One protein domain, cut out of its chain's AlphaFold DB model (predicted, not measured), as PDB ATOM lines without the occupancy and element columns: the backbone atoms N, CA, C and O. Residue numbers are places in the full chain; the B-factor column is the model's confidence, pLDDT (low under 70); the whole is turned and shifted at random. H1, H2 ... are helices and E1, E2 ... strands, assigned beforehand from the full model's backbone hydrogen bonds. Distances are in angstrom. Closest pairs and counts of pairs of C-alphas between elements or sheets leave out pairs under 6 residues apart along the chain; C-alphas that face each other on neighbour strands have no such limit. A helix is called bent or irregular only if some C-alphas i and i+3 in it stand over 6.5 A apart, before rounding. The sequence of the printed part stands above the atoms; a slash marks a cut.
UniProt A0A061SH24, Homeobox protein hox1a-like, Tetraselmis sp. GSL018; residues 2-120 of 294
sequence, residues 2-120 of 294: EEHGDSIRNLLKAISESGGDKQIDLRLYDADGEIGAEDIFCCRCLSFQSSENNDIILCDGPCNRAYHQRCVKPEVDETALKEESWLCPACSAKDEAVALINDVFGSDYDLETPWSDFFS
ATOM      1  N   GLU A   2     -36.004 -72.303  26.084       61.50
ATOM      2  CA  GLU A   2     -35.281 -71.296  26.901       61.50
ATOM      3  C   GLU A   2     -34.594 -70.204  26.061       61.50
ATOM      4  O   GLU A   2     -34.744 -69.021  26.359       61.50
ATOM      5  N   GLU A   3     -33.963 -70.572  24.940       74.25
ATOM      6  CA  GLU A   3     -33.298 -69.614  24.038       74.25
ATOM      7  C   GLU A   3     -34.254 -68.555  23.463       74.25
ATOM      8  O   GLU A   3     -33.874 -67.401  23.282       74.25
ATOM      9  N   HIS A   4     -35.515 -68.917  23.202       76.50
ATOM     10  CA  HIS A   4     -36.509 -67.977  22.671       76.50
ATOM     11  C   HIS A   4     -36.953 -66.993  23.757       76.50
ATOM     12  O   HIS A   4     -37.107 -65.807  23.485       76.50
ATOM     13  N   GLY A   5     -37.068 -67.455  25.008       78.75
ATOM     14  CA  GLY A   5     -37.397 -66.605  26.149       78.75
ATOM     15  C   GLY A   5     -36.313 -65.571  26.468       78.75
ATOM     16  O   GLY A   5     -36.639 -64.418  26.748       78.75
ATOM     17  N   ASP A   6     -35.037 -65.953  26.404       83.31
ATOM     18  CA  ASP A   6     -33.924 -65.014  26.599       83.31
ATOM     19  C   ASP A   6     -33.802 -64.029  25.424       83.31
ATOM     20  O   ASP A   6     -33.554 -62.840  25.640       83.31
ATOM     21  N   SER A   7     -34.063 -64.485  24.194       85.56
ATOM     22  CA  SER A   7     -34.088 -63.623  23.007       85.56
ATOM     23  C   SER A   7     -35.198 -62.567  23.089       85.56
ATOM     24  O   SER A   7     -34.929 -61.376  22.941       85.56
ATOM     25  N   ILE A   8     -36.424 -62.966  23.455       86.19
ATOM     26  CA  ILE A   8     -37.552 -62.038  23.660       86.19
ATOM     27  C   ILE A   8     -37.216 -61.009  24.748       86.19
ATOM     28  O   ILE A   8     -37.454 -59.815  24.566       86.19
ATOM     29  N   ARG A   9     -36.627 -61.441  25.872       84.88
ATOM     30  CA  ARG A   9     -36.232 -60.531  26.959       84.88
ATOM     31  C   ARG A   9     -35.175 -59.515  26.510       84.88
ATOM     32  O   ARG A   9     -35.279 -58.345  26.877       84.88
ATOM     33  N   ASN A  10     -34.205 -59.926  25.695       86.12
ATOM     34  CA  ASN A  10     -33.194 -59.022  25.140       86.12
ATOM     35  C   ASN A  10     -33.799 -58.000  24.164       86.12
ATOM     36  O   ASN A  10     -33.469 -56.816  24.251       86.12
ATOM     37  N   LEU A  11     -34.728 -58.424  23.301       84.06
ATOM     38  CA  LEU A  11     -35.451 -57.526  22.394       84.06
ATOM     39  C   LEU A  11     -36.280 -56.493  23.173       84.06
ATOM     40  O   LEU A  11     -36.184 -55.292  22.917       84.06
ATOM     41  N   LEU A  12     -37.020 -56.926  24.201       84.00
ATOM     42  CA  LEU A  12     -37.803 -56.032  25.065       84.00
ATOM     43  C   LEU A  12     -36.934 -55.017  25.818       84.00
ATOM     44  O   LEU A  12     -37.329 -53.863  26.015       84.00
ATOM     45  N   LYS A  13     -35.732 -55.435  26.223       84.75
ATOM     46  CA  LYS A  13     -34.753 -54.552  26.856       84.75
ATOM     47  C   LYS A  13     -34.268 -53.472  25.885       84.75
ATOM     48  O   LYS A  13     -34.304 -52.297  26.241       84.75
ATOM     49  N   ALA A  14     -33.928 -53.838  24.648       80.25
ATOM     50  CA  ALA A  14     -33.527 -52.883  23.610       80.25
ATOM     51  C   ALA A  14     -34.638 -51.861  23.285       80.25
ATOM     52  O   ALA A  14     -34.381 -50.668  23.090       80.25
ATOM     53  N   ILE A  15     -35.900 -52.298  23.295       80.44
ATOM     54  CA  ILE A  15     -37.068 -51.415  23.135       80.44
ATOM     55  C   ILE A  15     -37.188 -50.430  24.305       80.44
ATOM     56  O   ILE A  15     -37.493 -49.254  24.109       80.44
ATOM     57  N   SER A  16     -36.943 -50.894  25.529       78.00
ATOM     58  CA  SER A  16     -37.038 -50.055  26.728       78.00
ATOM     59  C   SER A  16     -35.930 -49.000  26.770       78.00
ATOM     60  O   SER A  16     -36.182 -47.844  27.100       78.00
ATOM     61  N   GLU A  17     -34.713 -49.365  26.367       76.19
ATOM     62  CA  GLU A  17     -33.567 -48.449  26.281       76.19
ATOM     63  C   GLU A  17     -33.751 -47.375  25.192       76.19
ATOM     64  O   GLU A  17     -33.299 -46.241  25.345       76.19
ATOM     65  N   SER A  18     -34.493 -47.693  24.127       68.38
ATOM     66  CA  SER A  18     -34.925 -46.736  23.093       68.38
ATOM     67  C   SER A  18     -36.216 -45.974  23.455       68.38
ATOM     68  O   SER A  18     -36.778 -45.235  22.640       68.38
ATOM     69  N   GLY A  19     -36.699 -46.111  24.694       60.44
ATOM     70  CA  GLY A  19     -37.898 -45.448  25.214       60.44
ATOM     71  C   GLY A  19     -37.756 -43.944  25.482       60.44
ATOM     72  O   GLY A  19     -38.757 -43.295  25.765       60.44
ATOM     73  N   GLY A  20     -36.551 -43.375  25.375       60.72
ATOM     74  CA  GLY A  20     -36.310 -41.935  25.566       60.72
ATOM     75  C   GLY A  20     -36.726 -41.044  24.389       60.72
ATOM     76  O   GLY A  20     -36.654 -39.820  24.490       60.72
ATOM     77  N   ASP A  21     -37.143 -41.641  23.275       70.81
ATOM     78  CA  ASP A  21     -37.499 -40.922  22.055       70.81
ATOM     79  C   ASP A  21     -38.938 -40.374  22.140       70.81
ATOM     80  O   ASP A  21     -39.889 -41.118  22.415       70.81
ATOM     81  N   LYS A  22     -39.104 -39.068  21.883       78.62
ATOM     82  CA  LYS A  22     -40.420 -38.405  21.874       78.62
ATOM     83  C   LYS A  22     -41.272 -38.909  20.709       78.62
ATOM     84  O   LYS A  22     -40.759 -39.080  19.613       78.62
ATOM     85  N   GLN A  23     -42.561 -39.125  20.948       84.06
ATOM     86  CA  GLN A  23     -43.526 -39.491  19.909       84.06
ATOM     87  C   GLN A  23     -44.233 -38.240  19.391       84.06
ATOM     88  O   GLN A  23     -44.417 -37.278  20.139       84.06
ATOM     89  N   ILE A  24     -44.636 -38.277  18.126       84.50
ATOM     90  CA  ILE A  24     -45.546 -37.295  17.547       84.50
ATOM     91  C   ILE A  24     -46.933 -37.537  18.160       84.50
ATOM     92  O   ILE A  24     -47.399 -38.677  18.229       84.50
ATOM     93  N   ASP A  25     -47.567 -36.476  18.665       81.00
ATOM     94  CA  ASP A  25     -48.896 -36.579  19.270       81.00
ATOM     95  C   ASP A  25     -49.933 -36.921  18.192       81.00
ATOM     96  O   ASP A  25     -50.016 -36.265  17.155       81.00
ATOM     97  N   LEU A  26     -50.769 -37.921  18.474       80.12
ATOM     98  CA  LEU A  26     -51.877 -38.347  17.619       80.12
ATOM     99  C   LEU A  26     -52.869 -37.213  17.320       80.12
ATOM    100  O   LEU A  26     -53.598 -37.281  16.339       80.12
ATOM    101  N   ARG A  27     -52.910 -36.167  18.152       82.75
ATOM    102  CA  ARG A  27     -53.765 -34.988  17.939       82.75
ATOM    103  C   ARG A  27     -53.329 -34.091  16.785       82.75
ATOM    104  O   ARG A  27     -54.139 -33.281  16.347       82.75
ATOM    105  N   LEU A  28     -52.068 -34.185  16.362       81.44
ATOM    106  CA  LEU A  28     -51.534 -33.409  15.239       81.44
ATOM    107  C   LEU A  28     -51.945 -34.000  13.888       81.44
ATOM    108  O   LEU A  28     -51.838 -33.325  12.872       81.44
ATOM    109  N   TYR A  29     -52.435 -35.240  13.886       84.12
ATOM    110  CA  TYR A  29     -52.984 -35.865  12.698       84.12
ATOM    111  C   TYR A  29     -54.379 -35.313  12.421       84.12
ATOM    112  O   TYR A  29     -55.216 -35.189  13.323       84.12
ATOM    113  N   ASP A  30     -54.623 -34.975  11.164       85.81
ATOM    114  CA  ASP A  30     -55.925 -34.513  10.713       85.81
ATOM    115  C   ASP A  30     -56.924 -35.674  10.533       85.81
ATOM    116  O   ASP A  30     -56.659 -36.839  10.843       85.81
ATOM    117  N   ALA A  31     -58.134 -35.346  10.071       82.69
ATOM    118  CA  ALA A  31     -59.196 -36.330   9.862       82.69
ATOM    119  C   ALA A  31     -58.878 -37.351   8.755       82.69
ATOM    120  O   ALA A  31     -59.519 -38.403   8.710       82.69
ATOM    121  N   ASP A  32     -57.914 -37.037   7.888       81.81
ATOM    122  CA  ASP A  32     -57.452 -37.886   6.796       81.81
ATOM    123  C   ASP A  32     -56.222 -38.725   7.210       81.81
ATOM    124  O   ASP A  32     -55.818 -39.633   6.483       81.81
ATOM    125  N   GLY A  33     -55.685 -38.504   8.420       78.88
ATOM    126  CA  GLY A  33     -54.517 -39.207   8.950       78.88
ATOM    127  C   GLY A  33     -53.191 -38.650   8.431       78.88
ATOM    128  O   GLY A  33     -52.162 -39.316   8.547       78.88
ATOM    129  N   GLU A  34     -53.203 -37.445   7.870       82.38
ATOM    130  CA  GLU A  34     -52.019 -36.726   7.421       82.38
ATOM    131  C   GLU A  34     -51.514 -35.795   8.535       82.38
ATOM    132  O   GLU A  34     -52.255 -35.380   9.431       82.38
ATOM    133  N   ILE A  35     -50.218 -35.486   8.501       85.75
ATOM    134  CA  ILE A  35     -49.578 -34.535   9.414       85.75
ATOM    135  C   ILE A  35     -48.863 -33.454   8.604       85.75
ATOM    136  O   ILE A  35     -48.228 -33.738   7.584       85.75
ATOM    137  N   GLY A  36     -48.968 -32.203   9.059       81.25
ATOM    138  CA  GLY A  36     -48.282 -31.072   8.442       81.25
ATOM    139  C   GLY A  36     -46.764 -31.227   8.520       81.25
ATOM    140  O   GLY A  36     -46.226 -31.655   9.538       81.25
ATOM    141  N   ALA A  37     -46.051 -30.842   7.459       79.81
ATOM    142  CA  ALA A  37     -44.589 -30.940   7.421       79.81
ATOM    143  C   ALA A  37     -43.906 -30.111   8.528       79.81
ATOM    144  O   ALA A  37     -42.813 -30.464   8.967       79.81
ATOM    145  N   GLU A  38     -44.546 -29.036   9.001       81.12
ATOM    146  CA  GLU A  38     -44.084 -28.244  10.147       81.12
ATOM    147  C   GLU A  38     -44.097 -28.985  11.491       81.12
ATOM    148  O   GLU A  38     -43.316 -28.635  12.372       81.12
ATOM    149  N   ASP A  39     -44.933 -30.013  11.641       84.88
ATOM    150  CA  ASP A  39     -45.116 -30.754  12.893       84.88
ATOM    151  C   ASP A  39     -44.276 -32.043  12.947       84.88
ATOM    152  O   ASP A  39     -44.224 -32.732  13.970       84.88
ATOM    153  N   ILE A  40     -43.567 -32.366  11.859       88.12
ATOM    154  CA  ILE A  40     -42.701 -33.542  11.760       88.12
ATOM    155  C   ILE A  40     -41.310 -33.193  12.304       88.12
ATOM    156  O   ILE A  40     -40.536 -32.459  11.689       88.12
ATOM    157  N   PHE A  41     -40.953 -33.771  13.452       89.00
ATOM    158  CA  PHE A  41     -39.637 -33.605  14.072       89.00
ATOM    159  C   PHE A  41     -38.931 -34.940  14.285       89.00
ATOM    160  O   PHE A  41     -39.542 -35.971  14.555       89.00
ATOM    161  N   CYS A  42     -37.601 -34.911  14.244       89.69
ATOM    162  CA  CYS A  42     -36.808 -36.083  14.587       89.69
ATOM    163  C   CYS A  42     -36.828 -36.344  16.099       89.69
ATOM    164  O   CYS A  42     -36.444 -35.486  16.891       89.69
ATOM    165  N   CYS A  43     -37.175 -37.556  16.522       86.44
ATOM    166  CA  CYS A  43     -37.296 -37.923  17.937       86.44
ATOM    167  C   CYS A  43     -35.967 -37.861  18.700       86.44
ATOM    168  O   CYS A  43     -35.959 -37.768  19.927       86.44
ATOM    169  N   ARG A  44     -34.844 -37.935  17.972       85.81
ATOM    170  CA  ARG A  44     -33.497 -38.019  18.540       85.81
ATOM    171  C   ARG A  44     -32.858 -36.656  18.780       85.81
ATOM    172  O   ARG A  44     -32.219 -36.461  19.807       85.81
ATOM    173  N   CYS A  45     -32.996 -35.739  17.823       87.56
ATOM    174  CA  CYS A  45     -32.402 -34.401  17.890       87.56
ATOM    175  C   CYS A  45     -33.435 -33.287  18.101       87.56
ATOM    176  O   CYS A  45     -33.045 -32.163  18.390       87.56
ATOM    177  N   LEU A  46     -34.732 -33.601  17.985       85.00
ATOM    178  CA  LEU A  46     -35.866 -32.676  18.114       85.00
ATOM    179  C   LEU A  46     -35.867 -31.533  17.092       85.00
ATOM    180  O   LEU A  46     -36.535 -30.522  17.288       85.00
ATOM    181  N   SER A  47     -35.132 -31.700  15.995       85.19
ATOM    182  CA  SER A  47     -35.067 -30.725  14.913       85.19
ATOM    183  C   SER A  47     -36.092 -31.038  13.824       85.19
ATOM    184  O   SER A  47     -36.260 -32.194  13.436       85.19
ATOM    185  N   PHE A  48     -36.687 -29.976  13.283       86.00
ATOM    186  CA  PHE A  48     -37.593 -29.983  12.123       86.00
ATOM    187  C   PHE A  48     -36.849 -29.815  10.787       86.00
ATOM    188  O   PHE A  48     -37.438 -29.860   9.715       86.00
ATOM    189  N   GLN A  49     -35.539 -29.563  10.832       82.50
ATOM    190  CA  GLN A  49     -34.751 -29.305   9.629       82.50
ATOM    191  C   GLN A  49     -34.445 -30.612   8.900       82.50
ATOM    192  O   GLN A  49     -33.691 -31.431   9.423       82.50
ATOM    193  N   SER A  50     -34.973 -30.782   7.691       81.25
ATOM    194  CA  SER A  50     -34.499 -31.769   6.720       81.25
ATOM    195  C   SER A  50     -33.549 -31.112   5.716       81.25
ATOM    196  O   SER A  50     -33.632 -29.922   5.406       81.25
ATOM    197  N   SER A  51     -32.565 -31.867   5.245       82.00
ATOM    198  CA  SER A  51     -31.668 -31.468   4.154       82.00
ATOM    199  C   SER A  51     -31.716 -32.542   3.074       82.00
ATOM    200  O   SER A  51     -32.038 -33.679   3.387       82.00
ATOM    201  N   GLU A  52     -31.319 -32.228   1.836       76.38
ATOM    202  CA  GLU A  52     -31.317 -33.190   0.710       76.38
ATOM    203  C   GLU A  52     -30.510 -34.475   0.984       76.38
ATOM    204  O   GLU A  52     -30.748 -35.488   0.350       76.38
ATOM    205  N   ASN A  53     -29.566 -34.441   1.933       79.12
ATOM    206  CA  ASN A  53     -28.750 -35.596   2.338       79.12
ATOM    207  C   ASN A  53     -29.083 -36.111   3.753       79.12
ATOM    208  O   ASN A  53     -28.290 -36.840   4.350       79.12
ATOM    209  N   ASN A  54     -30.141 -35.592   4.373       85.75
ATOM    210  CA  ASN A  54     -30.548 -35.951   5.726       85.75
ATOM    211  C   ASN A  54     -32.040 -35.664   5.893       85.75
ATOM    212  O   ASN A  54     -32.431 -34.746   6.624       85.75
ATOM    213  N   ASP A  55     -32.852 -36.407   5.150       87.38
ATOM    214  CA  ASP A  55     -34.300 -36.265   5.209       87.38
ATOM    215  C   ASP A  55     -34.876 -36.882   6.493       87.38
ATOM    216  O   ASP A  55     -34.213 -37.683   7.168       87.38
ATOM    217  N   ILE A  56     -36.093 -36.474   6.853       89.12
ATOM    218  CA  ILE A  56     -36.841 -37.039   7.975       89.12
ATOM    219  C   ILE A  56     -37.714 -38.184   7.464       89.12
ATOM    220  O   ILE A  56     -38.585 -38.007   6.623       89.12
ATOM    221  N   ILE A  57     -37.490 -39.363   8.027       87.69
ATOM    222  CA  ILE A  57     -38.204 -40.595   7.725       87.69
ATOM    223  C   ILE A  57     -39.185 -40.884   8.856       87.69
ATOM    224  O   ILE A  57     -38.820 -40.812  10.031       87.69
ATOM    225  N   LEU A  58     -40.413 -41.261   8.512       88.56
ATOM    226  CA  LEU A  58     -41.420 -41.706   9.468       88.56
ATOM    227  C   LEU A  58     -41.356 -43.228   9.604       88.56
ATOM    228  O   LEU A  58     -41.208 -43.938   8.617       88.56
ATOM    229  N   CYS A  59     -41.442 -43.721  10.835       89.00
ATOM    230  CA  CYS A  59     -41.576 -45.150  11.087       89.00
ATOM    231  C   CYS A  59     -43.024 -45.587  10.848       89.00
ATOM    232  O   CYS A  59     -43.921 -45.042  11.489       89.00
ATOM    233  N   ASP A  60     -43.218 -46.629  10.038       87.19
ATOM    234  CA  ASP A  60     -44.544 -47.183   9.710       87.19
ATOM    235  C   ASP A  60     -45.164 -48.005  10.856       87.19
ATOM    236  O   ASP A  60     -46.342 -48.344  10.842       87.19
ATOM    237  N   GLY A  61     -44.371 -48.346  11.875       84.69
ATOM    238  CA  GLY A  61     -44.860 -49.022  13.076       84.69
ATOM    239  C   GLY A  61     -45.683 -48.114  14.008       84.69
ATOM    240  O   GLY A  61     -45.620 -46.887  13.912       84.69
ATOM    241  N   PRO A  62     -46.331 -48.678  15.047       83.44
ATOM    242  CA  PRO A  62     -47.245 -47.967  15.959       83.44
ATOM    243  C   PRO A  62     -46.548 -46.978  16.916       83.44
ATOM    244  O   PRO A  62     -47.101 -46.568  17.937       83.44
ATOM    245  N   CYS A  63     -45.282 -46.643  16.662       84.88
ATOM    246  CA  CYS A  63     -44.507 -45.774  17.532       84.88
ATOM    247  C   CYS A  63     -44.728 -44.283  17.255       84.88
ATOM    248  O   CYS A  63     -44.421 -43.501  18.151       84.88
ATOM    249  N   ASN A  64     -45.254 -43.893  16.086       86.31
ATOM    250  CA  ASN A  64     -45.426 -42.490  15.669       86.31
ATOM    251  C   ASN A  64     -44.147 -41.665  15.875       86.31
ATOM    252  O   ASN A  64     -44.154 -40.592  16.482       86.31
ATOM    253  N   ARG A  65     -43.011 -42.225  15.452       87.12
ATOM    254  CA  ARG A  65     -41.690 -41.609  15.592       87.12
ATOM    255  C   ARG A  65     -41.116 -41.316  14.220       87.12
ATOM    256  O   ARG A  65     -41.135 -42.181  13.347       87.12
ATOM    257  N   ALA A  66     -40.545 -40.130  14.075       89.44
ATOM    258  CA  ALA A  66     -39.800 -39.734  12.895       89.44
ATOM    259  C   ALA A  66     -38.310 -39.572  13.221       89.44
ATOM    260  O   ALA A  66     -37.931 -39.163  14.320       89.44
ATOM    261  N   TYR A  67     -37.434 -39.915  12.290       89.19
ATOM    262  CA  TYR A  67     -35.992 -39.874  12.485       89.19
ATOM    263  C   TYR A  67     -35.312 -39.312  11.251       89.19
ATOM    264  O   TYR A  67     -35.699 -39.610  10.130       89.19
ATOM    265  N   HIS A  68     -34.242 -38.549  11.440       90.31
ATOM    266  CA  HIS A  68     -33.362 -38.238  10.321       90.31
ATOM    267  C   HIS A  68     -32.617 -39.486   9.843       90.31
ATOM    268  O   HIS A  68     -32.181 -40.278  10.683       90.31
ATOM    269  N   GLN A  69     -32.367 -39.590   8.535       88.06
ATOM    270  CA  GLN A  69     -31.539 -40.639   7.909       88.06
ATOM    271  C   GLN A  69     -30.241 -40.926   8.688       88.06
ATOM    272  O   GLN A  69     -29.894 -42.082   8.928       88.06
ATOM    273  N   ARG A  70     -29.557 -39.870   9.159       86.25
ATOM    274  CA  ARG A  70     -28.298 -39.967   9.926       86.25
ATOM    275  C   ARG A  70     -28.474 -40.087  11.441       86.25
ATOM    276  O   ARG A  70     -27.508 -40.333  12.161       86.25
ATOM    277  N   CYS A  71     -29.681 -39.858  11.958       87.69
ATOM    278  CA  CYS A  71     -29.984 -40.033  13.382       87.69
ATOM    279  C   CYS A  71     -30.349 -41.481  13.730       87.69
ATOM    280  O   CYS A  71     -30.290 -41.845  14.908       87.69
ATOM    281  N   VAL A  72     -30.703 -42.297  12.734       84.75
ATOM    282  CA  VAL A  72     -30.918 -43.739  12.881       84.75
ATOM    283  C   VAL A  72     -29.575 -44.473  12.859       84.75
ATOM    284  O   VAL A  72     -28.646 -44.087  12.154       84.75
ATOM    285  N   LYS A  73     -29.464 -45.546  13.649       80.75
ATOM    286  CA  LYS A  73     -28.350 -46.498  13.583       80.75
ATOM    287  C   LYS A  73     -28.904 -47.890  13.261       80.75
ATOM    288  O   LYS A  73     -29.722 -48.360  14.054       80.75
ATOM    289  N   PRO A  74     -28.439 -48.575  12.198       78.06
ATOM    290  CA  PRO A  74     -27.527 -48.109  11.135       78.06
ATOM    291  C   PRO A  74     -28.152 -47.013  10.247       78.06
ATOM    292  O   PRO A  74     -29.368 -46.856  10.244       78.06
ATOM    293  N   GLU A  75     -27.319 -46.235   9.543       77.69
ATOM    294  CA  GLU A  75     -27.788 -45.162   8.645       77.69
ATOM    295  C   GLU A  75     -28.689 -45.744   7.540       77.69
ATOM    296  O   GLU A  75     -28.420 -46.830   7.022       77.69
ATOM    297  N   VAL A  76     -29.774 -45.038   7.209       77.44
ATOM    298  CA  VAL A  76     -30.791 -45.503   6.252       77.44
ATOM    299  C   VAL A  76     -30.629 -44.761   4.928       77.44
ATOM    300  O   VAL A  76     -30.711 -43.535   4.899       77.44
ATOM    301  N   ASP A  77     -30.448 -45.507   3.836       73.94
ATOM    302  CA  ASP A  77     -30.379 -44.962   2.476       73.94
ATOM    303  C   ASP A  77     -31.773 -44.821   1.839       73.94
ATOM    304  O   ASP A  77     -32.630 -45.699   1.961       73.94
ATOM    305  N   GLU A  78     -31.980 -43.761   1.052       65.75
ATOM    306  CA  GLU A  78     -33.244 -43.467   0.345       65.75
ATOM    307  C   GLU A  78     -33.720 -44.571  -0.606       65.75
ATOM    308  O   GLU A  78     -34.905 -44.669  -0.926       65.75
ATOM    309  N   THR A  79     -32.804 -45.399  -1.103       67.88
ATOM    310  CA  THR A  79     -33.149 -46.529  -1.971       67.88
ATOM    311  C   THR A  79     -33.795 -47.673  -1.205       67.88
ATOM    312  O   THR A  79     -34.615 -48.374  -1.784       67.88
ATOM    313  N   ALA A  80     -33.464 -47.845   0.079       64.62
ATOM    314  CA  ALA A  80     -34.085 -48.864   0.923       64.62
ATOM    315  C   ALA A  80     -35.530 -48.490   1.298       64.62
ATOM    316  O   ALA A  80     -36.360 -49.364   1.503       64.62
ATOM    317  N   LEU A  81     -35.845 -47.191   1.318       67.94
ATOM    318  CA  LEU A  81     -37.158 -46.650   1.687       67.94
ATOM    319  C   LEU A  81     -38.211 -46.683   0.573       67.94
ATOM    320  O   LEU A  81     -39.391 -46.485   0.837       67.94
ATOM    321  N   LYS A  82     -37.805 -46.862  -0.688       61.91
ATOM    322  CA  LYS A  82     -38.717 -46.722  -1.838       61.91
ATOM    323  C   LYS A  82     -39.553 -47.960  -2.144       61.91
ATOM    324  O   LYS A  82     -40.538 -47.832  -2.866       61.91
ATOM    325  N   GLU A  83     -39.159 -49.131  -1.657       59.66
ATOM    326  CA  GLU A  83     -39.790 -50.403  -2.041       59.66
ATOM    327  C   GLU A  83     -40.399 -51.172  -0.859       59.66
ATOM    328  O   GLU A  83     -41.234 -52.045  -1.090       59.66
ATOM    329  N   GLU A  84     -40.052 -50.838   0.387       70.50
ATOM    330  CA  GLU A  84     -40.436 -51.617   1.568       70.50
ATOM    331  C   GLU A  84     -40.732 -50.697   2.768       70.50
ATOM    332  O   GLU A  84     -40.074 -49.670   2.943       70.50
ATOM    333  N   SER A  85     -41.747 -51.044   3.570       82.31
ATOM    334  CA  SER A  85     -42.144 -50.293   4.771       82.31
ATOM    335  C   SER A  85     -40.989 -50.218   5.766       82.31
ATOM    336  O   SER A  85     -40.407 -51.251   6.113       82.31
ATOM    337  N   TRP A  86     -40.665 -49.021   6.251       86.88
ATOM    338  CA  TRP A  86     -39.510 -48.825   7.124       86.88
ATOM    339  C   TRP A  86     -39.913 -48.806   8.600       86.88
ATOM    340  O   TRP A  86     -40.709 -47.981   9.056       86.88
ATOM    341  N   LEU A  87     -39.301 -49.701   9.378       88.44
ATOM    342  CA  LEU A  87     -39.461 -49.771  10.825       88.44
ATOM    343  C   LEU A  87     -38.206 -49.248  11.524       88.44
ATOM    344  O   LEU A  87     -37.078 -49.624  11.204       88.44
ATOM    345  N   CYS A  88     -38.400 -48.416  12.547       87.81
ATOM    346  CA  CYS A  88     -37.300 -48.011  13.409       87.81
ATOM    347  C   CYS A  88     -36.743 -49.227  14.179       87.81
ATOM    348  O   CYS A  88     -37.471 -50.200  14.396       87.81
ATOM    349  N   PRO A  89     -35.494 -49.177  14.683       85.19
ATOM    350  CA  PRO A  89     -34.887 -50.303  15.400       85.19
ATOM    351  C   PRO A  89     -35.731 -50.828  16.572       85.19
ATOM    352  O   PRO A  89     -35.760 -52.025  16.838       85.19
ATOM    353  N   ALA A  90     -36.472 -49.941  17.245       86.06
ATOM    354  CA  ALA A  90     -37.388 -50.326  18.313       86.06
ATOM    355  C   ALA A  90     -38.610 -51.098  17.788       86.06
ATOM    356  O   ALA A  90     -39.040 -52.056  18.421       86.06
ATOM    357  N   CYS A  91     -39.183 -50.700  16.649       87.44
ATOM    358  CA  CYS A  91     -40.310 -51.415  16.049       87.44
ATOM    359  C   CYS A  91     -39.875 -52.725  15.387       87.44
ATOM    360  O   CYS A  91     -40.582 -53.710  15.544       87.44
ATOM    361  N   SER A  92     -38.696 -52.774  14.760       88.25
ATOM    362  CA  SER A  92     -38.108 -54.025  14.255       88.25
ATOM    363  C   SER A  92     -37.936 -55.045  15.383       88.25
ATOM    364  O   SER A  92     -38.393 -56.176  15.280       88.25
ATOM    365  N   ALA A  93     -37.378 -54.618  16.525       87.31
ATOM    366  CA  ALA A  93     -37.236 -55.490  17.689       87.31
ATOM    367  C   ALA A  93     -38.589 -55.947  18.265       87.31
ATOM    368  O   ALA A  93     -38.688 -57.052  18.798       87.31
ATOM    369  N   LYS A  94     -39.636 -55.110  18.177       86.06
ATOM    370  CA  LYS A  94     -40.998 -55.496  18.580       86.06
ATOM    371  C   LYS A  94     -41.570 -56.550  17.644       86.06
ATOM    372  O   LYS A  94     -42.158 -57.501  18.142       86.06
ATOM    373  N   ASP A  95     -41.386 -56.388  16.341       87.81
ATOM    374  CA  ASP A  95     -41.891 -57.320  15.332       87.81
ATOM    375  C   ASP A  95     -41.267 -58.701  15.505       87.81
ATOM    376  O   ASP A  95     -41.968 -59.698  15.657       87.81
ATOM    377  N   GLU A  96     -39.943 -58.739  15.654       89.44
ATOM    378  CA  GLU A  96     -39.204 -59.967  15.942       89.44
ATOM    379  C   GLU A  96     -39.660 -60.618  17.256       89.44
ATOM    380  O   GLU A  96     -39.833 -61.835  17.329       89.44
ATOM    381  N   ALA A  97     -39.894 -59.821  18.304       88.19
ATOM    382  CA  ALA A  97     -40.377 -60.340  19.577       88.19
ATOM    383  C   ALA A  97     -41.787 -60.935  19.450       88.19
ATOM    384  O   ALA A  97     -42.043 -62.008  19.994       88.19
ATOM    385  N   VAL A  98     -42.688 -60.269  18.723       86.75
ATOM    386  CA  VAL A  98     -44.048 -60.759  18.469       86.75
ATOM    387  C   VAL A  98     -44.014 -62.027  17.617       86.75
ATOM    388  O   VAL A  98     -44.689 -62.992  17.962       86.75
ATOM    389  N   ALA A  99     -43.167 -62.092  16.589       88.00
ATOM    390  CA  ALA A  99     -42.981 -63.289  15.774       88.00
ATOM    391  C   ALA A  99     -42.497 -64.490  16.608       88.00
ATOM    392  O   ALA A  99     -43.030 -65.591  16.473       88.00
ATOM    393  N   LEU A 100     -41.545 -64.281  17.524       87.62
ATOM    394  CA  LEU A 100     -41.081 -65.327  18.445       87.62
ATOM    395  C   LEU A 100     -42.168 -65.756  19.437       87.62
ATOM    396  O   LEU A 100     -42.281 -66.939  19.754       87.62
ATOM    397  N   ILE A 101     -42.975 -64.818  19.934       85.81
ATOM    398  CA  ILE A 101     -44.125 -65.129  20.795       85.81
ATOM    399  C   ILE A 101     -45.143 -65.967  20.012       85.81
ATOM    400  O   ILE A 101     -45.585 -67.003  20.504       85.81
ATOM    401  N   ASN A 102     -45.460 -65.575  18.781       88.38
ATOM    402  CA  ASN A 102     -46.371 -66.307  17.908       88.38
ATOM    403  C   ASN A 102     -45.871 -67.726  17.605       88.38
ATOM    404  O   ASN A 102     -46.662 -68.664  17.654       88.38
ATOM    405  N   ASP A 103     -44.568 -67.916  17.390       88.19
ATOM    406  CA  ASP A 103     -43.972 -69.243  17.184       88.19
ATOM    407  C   ASP A 103     -44.043 -70.125  18.447       88.19
ATOM    408  O   ASP A 103     -44.405 -71.300  18.382       88.19
ATOM    409  N   VAL A 104     -43.766 -69.555  19.626       86.69
ATOM    410  CA  VAL A 104     -43.770 -70.300  20.898       86.69
ATOM    411  C   VAL A 104     -45.184 -70.653  21.364       86.69
ATOM    412  O   VAL A 104     -45.407 -71.755  21.869       86.69
ATOM    413  N   PHE A 105     -46.130 -69.723  21.237       82.25
ATOM    414  CA  PHE A 105     -47.488 -69.871  21.767       82.25
ATOM    415  C   PHE A 105     -48.515 -70.288  20.706       82.25
ATOM    416  O   PHE A 105     -49.646 -70.622  21.064       82.25
ATOM    417  N   GLY A 106     -48.142 -70.313  19.423       80.94
ATOM    418  CA  GLY A 106     -49.055 -70.602  18.316       80.94
ATOM    419  C   GLY A 106     -50.139 -69.535  18.125       80.94
ATOM    420  O   GLY A 106     -51.215 -69.855  17.619       80.94
ATOM    421  N   SER A 107     -49.888 -68.306  18.581       81.62
ATOM    422  CA  SER A 107     -50.775 -67.151  18.411       81.62
ATOM    423  C   SER A 107     -50.540 -66.439  17.075       81.62
ATOM    424  O   SER A 107     -49.514 -66.635  16.429       81.62
ATOM    425  N   ASP A 108     -51.487 -65.598  16.669       81.88
ATOM    426  CA  ASP A 108     -51.475 -64.808  15.433       81.88
ATOM    427  C   ASP A 108     -51.527 -63.300  15.724       81.88
ATOM    428  O   ASP A 108     -52.360 -62.573  15.194       81.88
ATOM    429  N   TYR A 109     -50.646 -62.823  16.608       82.25
ATOM    430  CA  TYR A 109     -50.602 -61.409  16.974       82.25
ATOM    431  C   TYR A 109     -49.867 -60.546  15.956       82.25
ATOM    432  O   TYR A 109     -48.741 -60.861  15.579       82.25
ATOM    433  N   ASP A 110     -50.465 -59.404  15.634       82.69
ATOM    434  CA  ASP A 110     -49.847 -58.346  14.838       82.69
ATOM    435  C   ASP A 110     -49.238 -57.251  15.729       82.69
ATOM    436  O   ASP A 110     -49.643 -57.070  16.885       82.69
ATOM    437  N   LEU A 111     -48.316 -56.462  15.166       77.94
ATOM    438  CA  LEU A 111     -47.655 -55.320  15.818       77.94
ATOM    439  C   LEU A 111     -48.613 -54.276  16.414       77.94
ATOM    440  O   LEU A 111     -48.260 -53.599  17.381       77.94
ATOM    441  N   GLU A 112     -49.803 -54.129  15.835       76.94
ATOM    442  CA  GLU A 112     -50.827 -53.165  16.258       76.94
ATOM    443  C   GLU A 112     -51.738 -53.701  17.370       76.94
ATOM    444  O   GLU A 112     -52.551 -52.954  17.921       76.94
ATOM    445  N   THR A 113     -51.609 -54.981  17.731       77.19
ATOM    446  CA  THR A 113     -52.493 -55.606  18.717       77.19
ATOM    447  C   THR A 113     -52.283 -54.962  20.093       77.19
ATOM    448  O   THR A 113     -51.183 -55.043  20.654       77.19
ATOM    449  N   PRO A 114     -53.316 -54.347  20.697       73.25
ATOM    450  CA  PRO A 114     -53.176 -53.747  22.012       73.25
ATOM    451  C   PRO A 114     -52.923 -54.832  23.062       73.25
ATOM    452  O   PRO A 114     -53.518 -55.908  23.034       73.25
ATOM    453  N   TRP A 115     -52.103 -54.532  24.073       70.31
ATOM    454  CA  TRP A 115     -51.843 -55.463  25.184       70.31
ATOM    455  C   TRP A 115     -53.108 -55.917  25.917       70.31
ATOM    456  O   TRP A 115     -53.130 -56.997  26.500       70.31
ATOM    457  N   SER A 116     -54.180 -55.126  25.872       70.62
ATOM    458  CA  SER A 116     -55.481 -55.526  26.409       70.62
ATOM    459  C   SER A 116     -56.018 -56.802  25.756       70.62
ATOM    460  O   SER A 116     -56.625 -57.618  26.449       70.62
ATOM    461  N   ASP A 117     -55.754 -57.019  24.466       73.88
ATOM    462  CA  ASP A 117     -56.247 -58.192  23.748       73.88
ATOM    463  C   ASP A 117     -55.451 -59.459  24.086       73.88
ATOM    464  O   ASP A 117     -56.055 -60.531  24.176       73.88
ATOM    465  N   PHE A 118     -54.163 -59.335  24.428       64.25
ATOM    466  CA  PHE A 118     -53.332 -60.447  24.920       64.25
ATOM    467  C   PHE A 118     -53.901 -61.096  26.190       64.25
ATOM    468  O   PHE A 118     -53.873 -62.320  26.334       64.25
ATOM    469  N   PHE A 119     -54.443 -60.287  27.105       64.44
ATOM    470  CA  PHE A 119     -55.004 -60.755  28.381       64.44
ATOM    471  C   PHE A 119     -56.513 -60.990  28.343       64.44
ATOM    472  O   PHE A 119     -57.070 -61.556  29.282       64.44
ATOM    473  N   SER A 120     -57.189 -60.589  27.264       67.44
ATOM    474  CA  SER A 120     -58.646 -60.710  27.144       67.44
ATOM    475  C   SER A 120     -59.147 -62.155  26.998       67.44
ATOM    476  O   SER A 120     -60.353 -62.378  26.920       67.44
TER     477      SER A 120
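AT A GLANCE: This is residues 2 to 120 of the 294 residues of the protein "Homeobox protein hox1a-like" of Tetraselmis sp. GSL018 (UniProt A0A061SH24). Little regular structure: a head of loops round the small hairpin E1-E2, from which H1 and H2 extend side by side as an arm, with short H3 away from both. The 119 printed residues, mostly helix in class but with only 47 in named elements, run H1, E1, E2, H2, H3. The whole is only just compact, close to loose, spanning 46 by 33 by 29 A.

IN THESE COORDINATES: Antiparallel E1 is residues 56 to 58 and E2 66 to 68. H1, residues 2 to 20, runs 29.4 A from C-alpha 2 at (-35.281, -71.296, 26.901); it is irregular, with C-alphas 17 and 20 7.1 A apart. H2, 89 to 105, measures 24.1 A. H3, 115 to 119, ends at C-alpha 119 (-55.004, -60.755, 28.381).

HOW THE PARTS SIT: In the hairpin, N 57 and O 67 are 2.8 A apart, within hydrogen-bond range. H1 and H2 touch, closest at the C-alphas of Ile 15 and Ala 90, 5.0 A, at a shallow tilt of 28 degrees, opposite ways. H3 is apart from H1 and H2. Every O i to N i+4 pair is within range in H2, 14 of 15 in H1 and 0 of 1 in H3, where 1 of 2 O i to N i+3 pairs is.

THE WHOLE: The radius of gyration of the C-alphas is 15.9 A, without a cut. H1 to E1 and E2 to H2 are long links. Residues 2, 18 to 20, 78 to 83 and 118 to 120 have pLDDT under 70.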